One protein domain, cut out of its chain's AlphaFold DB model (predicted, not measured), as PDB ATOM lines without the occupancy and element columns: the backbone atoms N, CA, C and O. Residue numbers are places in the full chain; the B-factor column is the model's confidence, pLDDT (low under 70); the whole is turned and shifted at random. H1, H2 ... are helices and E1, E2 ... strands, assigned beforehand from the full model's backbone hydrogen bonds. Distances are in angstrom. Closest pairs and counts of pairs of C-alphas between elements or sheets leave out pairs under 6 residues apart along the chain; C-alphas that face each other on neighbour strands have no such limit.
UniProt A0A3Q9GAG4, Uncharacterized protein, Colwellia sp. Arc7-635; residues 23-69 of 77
ATOM      1  N   GLY A  23     162.313 118.537 129.376       81.56
ATOM      2  CA  GLY A  23     162.568 119.916 128.965       81.56
ATOM      3  C   GLY A  23     162.888 120.866 130.121       81.56
ATOM      4  O   GLY A  23     162.689 122.071 129.988       81.56
ATOM      5  N   SER A  24     163.385 120.358 131.256       80.44
ATOM      6  CA  SER A  24     163.688 121.191 132.435       80.44
ATOM      7  C   SER A  24     164.852 122.163 132.209       80.44
ATOM      8  O   SER A  24     164.998 123.137 132.946       80.44
ATOM      9  N   GLY A  25     165.717 121.881 131.227       81.50
ATOM     10  CA  GLY A  25     166.921 122.665 130.936       81.50
ATOM     11  C   GLY A  25     167.950 122.681 132.074       81.50
ATOM     12  O   GLY A  25     168.951 123.387 131.992       81.50
ATOM     13  N   GLU A  26     167.735 121.919 133.147       85.69
ATOM     14  CA  GLU A  26     168.594 121.930 134.332       85.69
ATOM     15  C   GLU A  26     169.987 121.382 134.037       85.69
ATOM     16  O   GLU A  26     170.985 121.990 134.416       85.69
ATOM     17  N   ILE A  27     170.043 120.306 133.257       87.69
ATOM     18  CA  ILE A  27     171.274 119.686 132.767       87.69
ATOM     19  C   ILE A  27     172.153 120.715 132.031       87.69
ATOM     20  O   ILE A  27     173.365 120.753 132.236       87.69
ATOM     21  N   MET A  28     171.551 121.614 131.244       90.31
ATOM     22  CA  MET A  28     172.282 122.629 130.474       90.31
ATOM     23  C   MET A  28     173.010 123.644 131.361       90.31
ATOM     24  O   MET A  28     174.053 124.148 130.965       90.31
ATOM     25  N   ARG A  29     172.531 123.905 132.588       87.88
ATOM     26  CA  ARG A  29     173.216 124.810 133.535       87.88
ATOM     27  C   ARG A  29     174.560 124.253 134.015       87.88
ATOM     28  O   ARG A  29     175.394 125.008 134.508       87.88
ATOM     29  N   GLY A  30     174.745 122.936 133.941       85.19
ATOM     30  CA  GLY A  30     175.965 122.255 134.363       85.19
ATOM     31  C   GLY A  30     176.915 121.897 133.224       85.19
ATOM     32  O   GLY A  30     178.039 121.490 133.525       85.19
ATOM     33  N   ALA A  31     176.461 122.010 131.972       91.25
ATOM     34  CA  ALA A  31     177.180 121.556 130.789       91.25
ATOM     35  C   ALA A  31     178.164 122.625 130.310       91.25
ATOM     36  O   ALA A  31     177.841 123.807 130.272       91.25
ATOM     37  N   VAL A  32     179.365 122.190 129.946       94.06
ATOM     38  CA  VAL A  32     180.430 123.030 129.392       94.06
ATOM     39  C   VAL A  32     180.954 122.368 128.126       94.06
ATOM     40  O   VAL A  32     180.763 122.874 127.026       94.06
ATOM     41  N   THR A  33     181.546 121.180 128.249       94.06
ATOM     42  CA  THR A  33     182.048 120.411 127.107       94.06
ATOM     43  C   THR A  33     180.910 119.824 126.281       94.06
ATOM     44  O   THR A  33     180.994 119.782 125.054       94.06
ATOM     45  N   PHE A  34     179.833 119.379 126.934       94.12
ATOM     46  CA  PHE A  34     178.685 118.778 126.247       94.12
ATOM     47  C   PHE A  34     177.590 119.782 125.879       94.12
ATOM     48  O   PHE A  34     176.606 119.383 125.265       94.12
ATOM     49  N   GLU A  35     177.744 121.068 126.206       94.25
ATOM     50  CA  GLU A  35     176.689 122.080 126.057       94.25
ATOM     51  C   GLU A  35     176.143 122.149 124.623       94.25
ATOM     52  O   GLU A  35     174.948 121.975 124.398       94.25
ATOM     53  N   GLN A  36     177.013 122.330 123.625       93.81
ATOM     54  CA  GLN A  36     176.580 122.432 122.227       93.81
ATOM     55  C   GLN A  36     175.934 121.139 121.715       93.81
ATOM     56  O   GLN A  36     174.971 121.175 120.945       93.81
ATOM     57  N   LEU A  37     176.468 119.993 122.140       93.75
ATOM     58  CA  LEU A  37     176.013 118.673 121.719       93.75
ATOM     59  C   LEU A  37     174.630 118.358 122.303       93.75
ATOM     60  O   LEU A  37     173.710 118.021 121.556       93.75
ATOM     61  N   LEU A  38     174.461 118.564 123.612       93.44
ATOM     62  CA  LEU A  38     173.192 118.415 124.319       93.44
ATOM     63  C   LEU A  38     172.161 119.423 123.825       93.44
ATOM     64  O   LEU A  38     171.051 119.029 123.491       93.44
ATOM     65  N   GLY A  39     172.529 120.696 123.672       93.62
ATOM     66  CA  GLY A  39     171.623 121.723 123.162       93.62
ATOM     67  C   GLY A  39     171.064 121.377 121.780       93.62
ATOM     68  O   GLY A  39     169.872 121.561 121.526       93.62
ATOM     69  N   LYS A  40     171.892 120.808 120.893       94.12
ATOM     70  CA  LYS A  40     171.436 120.318 119.586       94.12
ATOM     71  C   LYS A  40     170.520 119.099 119.719       94.12
ATOM     72  O   LYS A  40     169.465 119.083 119.090       94.12
ATOM     73  N   ALA A  41     170.902 118.107 120.525       93.31
ATOM     74  CA  ALA A  41     170.119 116.888 120.723       93.31
ATOM     75  C   ALA A  41     168.744 117.180 121.344       93.31
ATOM     76  O   ALA A  41     167.731 116.714 120.829       93.31
ATOM     77  N   MET A  42     168.691 118.038 122.366       92.50
ATOM     78  CA  MET A  42     167.456 118.487 123.015       92.50
ATOM     79  C   MET A  42     166.563 119.277 122.058       92.50
ATOM     80  O   MET A  42     165.365 119.018 121.963       92.50
ATOM     81  N   LYS A  43     167.139 120.212 121.288       92.62
ATOM     82  CA  LYS A  43     166.391 120.983 120.283       92.62
ATOM     83  C   LYS A  43     165.765 120.078 119.221       92.62
ATOM     84  O   LYS A  43     164.635 120.319 118.803       92.62
ATOM     85  N   ASN A  44     166.502 119.061 118.787       93.56
ATOM     86  CA  ASN A  44     166.059 118.124 117.761       93.56
ATOM     87  C   ASN A  44     165.228 116.960 118.323       93.56
ATOM     88  O   ASN A  44     164.662 116.208 117.533       93.56
ATOM     89  N   ARG A  45     165.149 116.811 119.654       91.12
ATOM     90  CA  ARG A  45     164.590 115.641 120.350       91.12
ATOM     91  C   ARG A  45     165.162 114.322 119.823       91.12
ATOM     92  O   ARG A  45     164.429 113.388 119.516       91.12
ATOM     93  N   GLU A  46     166.484 114.261 119.700       94.12
ATOM     94  CA  GLU A  46     167.196 113.124 119.118       94.12
ATOM     95  C   GLU A  46     168.070 112.429 120.166       94.12
ATOM     96  O   GLU A  46     169.006 113.025 120.699       94.12
ATOM     97  N   SER A  47     167.780 111.156 120.443       95.00
ATOM     98  CA  SER A  47     168.606 110.319 121.316       95.00
ATOM     99  C   SER A  47     169.955 110.025 120.663       95.00
ATOM    100  O   SER A  47     170.020 109.564 119.524       95.00
ATOM    101  N   THR A  48     171.049 110.265 121.381       95.00
ATOM    102  CA  THR A  48     172.402 110.127 120.831       95.00
ATOM    103  C   THR A  48     173.434 109.889 121.931       95.00
ATOM    104  O   THR A  48     173.173 110.155 123.103       95.00
ATOM    105  N   CYS A  49     174.609 109.375 121.568       95.25
ATOM    106  CA  CYS A  49     175.705 109.112 122.497       95.25
ATOM    107  C   CYS A  49     177.002 109.749 121.996       95.25
ATOM    108  O   CYS A  49     177.337 109.648 120.815       95.25
ATOM    109  N   TRP A  50     177.764 110.339 122.914       95.12
ATOM    110  CA  TRP A  50     179.063 110.940 122.634       95.12
ATOM    111  C   TRP A  50     180.159 110.258 123.436       95.12
ATOM    112  O   TRP A  50     180.020 110.025 124.637       95.12
ATOM    113  N   SER A  51     181.262 109.953 122.764       94.75
ATOM    114  CA  SER A  51     182.435 109.350 123.388       94.75
ATOM    115  C   SER A  51     183.118 110.316 124.356       94.75
ATOM    116  O   SER A  51     183.273 111.503 124.071       94.75
ATOM    117  N   ILE A  52     183.548 109.781 125.497       94.31
ATOM    118  CA  ILE A  52     184.304 110.486 126.532       94.31
ATOM    119  C   ILE A  52     185.784 110.153 126.342       94.31
ATOM    120  O   ILE A  52     186.187 108.993 126.426       94.31
ATOM    121  N   HIS A  53     186.606 111.169 126.105       91.94
ATOM    122  CA  HIS A  53     188.026 111.028 125.776       91.94
ATOM    123  C   HIS A  53     188.969 111.577 126.854       91.94
ATOM    124  O   HIS A  53     190.182 111.420 126.734       91.94
ATOM    125  N   SER A  54     188.446 112.222 127.900       92.75
ATOM    126  CA  SER A  54     189.255 112.778 128.988       92.75
ATOM    127  C   SER A  54     188.568 112.657 130.343       92.75
ATOM    128  O   SER A  54     187.341 112.593 130.437       92.75
ATOM    129  N   GLU A  55     189.358 112.650 131.418       93.69
ATOM    130  CA  GLU A  55     188.822 112.616 132.784       93.69
ATOM    131  C   GLU A  55     187.960 113.845 133.092       93.69
ATOM    132  O   GLU A  55     186.964 113.733 133.802       93.69
ATOM    133  N   ALA A  56     188.290 115.000 132.504       94.06
ATOM    134  CA  ALA A  56     187.482 116.211 132.617       94.06
ATOM    135  C   ALA A  56     186.086 116.019 132.000       94.06
ATOM    136  O   ALA A  56     185.085 116.345 132.637       94.06
ATOM    137  N   GLN A  57     186.007 115.416 130.808       94.62
ATOM    138  CA  GLN A  57     184.727 115.058 130.190       94.62
ATOM    139  C   GLN A  57     183.969 114.027 131.030       94.62
ATOM    140  O   GLN A  57     182.757 114.138 131.183       94.62
ATOM    141  N   LEU A  58     184.665 113.046 131.610       95.19
ATOM    142  CA  LEU A  58     184.033 112.054 132.476       95.19
ATOM    143  C   LEU A  58     183.456 112.691 133.748       95.19
ATOM    144  O   LEU A  58     182.348 112.351 134.161       95.19
ATOM    145  N   ALA A  59     184.194 113.606 134.375       95.50
ATOM    146  CA  ALA A  59     183.749 114.328 135.562       95.50
ATOM    147  C   ALA A  59     182.524 115.201 135.261       95.50
ATOM    148  O   ALA A  59     181.554 115.184 136.020       95.50
ATOM    149  N   GLU A  60     182.537 115.906 134.127       95.06
ATOM    150  CA  GLU A  60     181.383 116.670 133.662       95.06
ATOM    151  C   GLU A  60     180.186 115.754 133.393       95.06
ATOM    152  O   GLU A  60     179.118 115.979 133.951       95.06
ATOM    153  N   ALA A  61     180.364 114.678 132.624       95.25
ATOM    154  CA  ALA A  61     179.306 113.716 132.331       95.25
ATOM    155  C   ALA A  61     178.657 113.178 133.618       95.25
ATOM    156  O   ALA A  61     177.432 113.138 133.721       95.25
ATOM    157  N   LYS A  62     179.460 112.821 134.633       95.06
ATOM    158  CA  LYS A  62     178.950 112.346 135.932       95.06
ATOM    159  C   LYS A  62     178.117 113.412 136.634       95.06
ATOM    160  O   LYS A  62     177.043 113.104 137.142       95.06
ATOM    161  N   LYS A  63     178.585 114.662 136.638       94.88
ATOM    162  CA  LYS A  63     177.831 115.793 137.188       94.88
ATOM    163  C   LYS A  63     176.496 115.972 136.461       94.88
ATOM    164  O   LYS A  63     175.480 116.151 137.119       94.88
ATOM    165  N   LEU A  64     176.488 115.891 135.131       94.31
ATOM    166  CA  LEU A  64     175.276 116.045 134.327       94.31
ATOM    167  C   LEU A  64     174.250 114.941 134.600       94.31
ATOM    168  O   LEU A  64     173.077 115.247 134.775       94.31
ATOM    169  N   VAL A  65     174.691 113.685 134.712       93.94
ATOM    170  CA  VAL A  65     173.822 112.564 135.114       93.94
ATOM    171  C   VAL A  65     173.248 112.777 136.517       93.94
ATOM    172  O   VAL A  65     172.075 112.511 136.740       93.94
ATOM    173  N   LEU A  66     174.033 113.300 137.463       92.44
ATOM    174  CA  LEU A  66     173.537 113.611 138.813       92.44
ATOM    175  C   LEU A  66     172.521 114.765 138.835       92.44
ATOM    176  O   LEU A  66     171.695 114.829 139.742       92.44
ATOM    177  N   MET A  67     172.590 115.677 137.865       90.00
ATOM    178  CA  MET A  67     171.631 116.774 137.697       90.00
ATOM    179  C   MET A  67     170.367 116.350 136.936       90.00
ATOM    180  O   MET A  67     169.397 117.106 136.904       90.00
ATOM    181  N   ASP A  68     170.360 115.170 136.310       89.44
ATOM    182  CA  ASP A  68     169.185 114.645 135.624       89.44
ATOM    183  C   ASP A  68     168.129 114.183 136.637       89.44
ATOM    184  O   ASP A  68     168.167 113.067 137.155       89.44
ATOM    185  N   ALA A  69     167.128 115.034 136.865       81.56
ATOM    186  CA  ALA A  69     165.998 114.746 137.744       81.56
ATOM    187  C   ALA A  69     165.188 113.498 137.333       81.56
ATOM    188  O   ALA A  69     164.485 112.921 138.162       81.56
TER     189      ALA A  69
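What this domain is: This is residues 23 to 69 of the 77 residues of an uncharacterized protein of Colwellia sp. Arc7-635 (UniProt A0A3Q9GAG4). The longest helix, H3, and the second helix, H2, lie on different sides of a small ring-like fold and are apart from each other; the short helix H1 sits between them and packs on H3. The lone strand E1 spans from near the end of H2 to near the beginning of H3, and H2, E1 and H3 run to and fro along the longest axis. The printed part has 47 residues with three named helices and one named strand, in the order H1, H2, E1, H3, and its class is mostly helix. It is compact and rounded, with a radius of gyration of the C-alphas of 10.2 A and spans of 27 by 19 by 14 A.

How they stand to each other: H3, residues 55 to 67, touches H1, residues 27 to 30; their closest C-alphas, those of Leu 64 and Ile 27, are 5.6 A apart. H1 only just touches H2, residues 35 to 44, with 3 pairs of C-alphas within 8 A, the closest being Met 28 and Glu 35 at 6.3 A. H2 and H3 are apart. E1, residues 48 to 52, pairs with no named strand. Its closest C-alpha pair with H2 is Thr 48 and Ala 41, 7.1 A apart, and with H3 it is Ile 52 and Leu 58, 6.2 A apart. H1 and E1 are apart. In H2 and H3 every O i to N i+4 pair is within hydrogen-bond range; H1 is too short for such a pair.

Where its parts are: H3 measures 18.4 A from C-alpha 55 at (188.822, 112.616, 132.784) to C-alpha 67 at (171.631, 116.774, 137.697). H2 measures 14.1 A, E1 13.2 A and H1 5.6 A, the last beginning with C-alpha 27 at (171.274, 119.686, 132.767).

The domain as a whole: The two C-alphas farthest apart, those of Asn 44 and Glu 55, are 27.8 A apart. The printed part has no cut, and the links H1 to H2, H2 to E1 and E1 to H3 are tight. The mean pLDDT of the printed part is 92.0, and no printed residue is under 70.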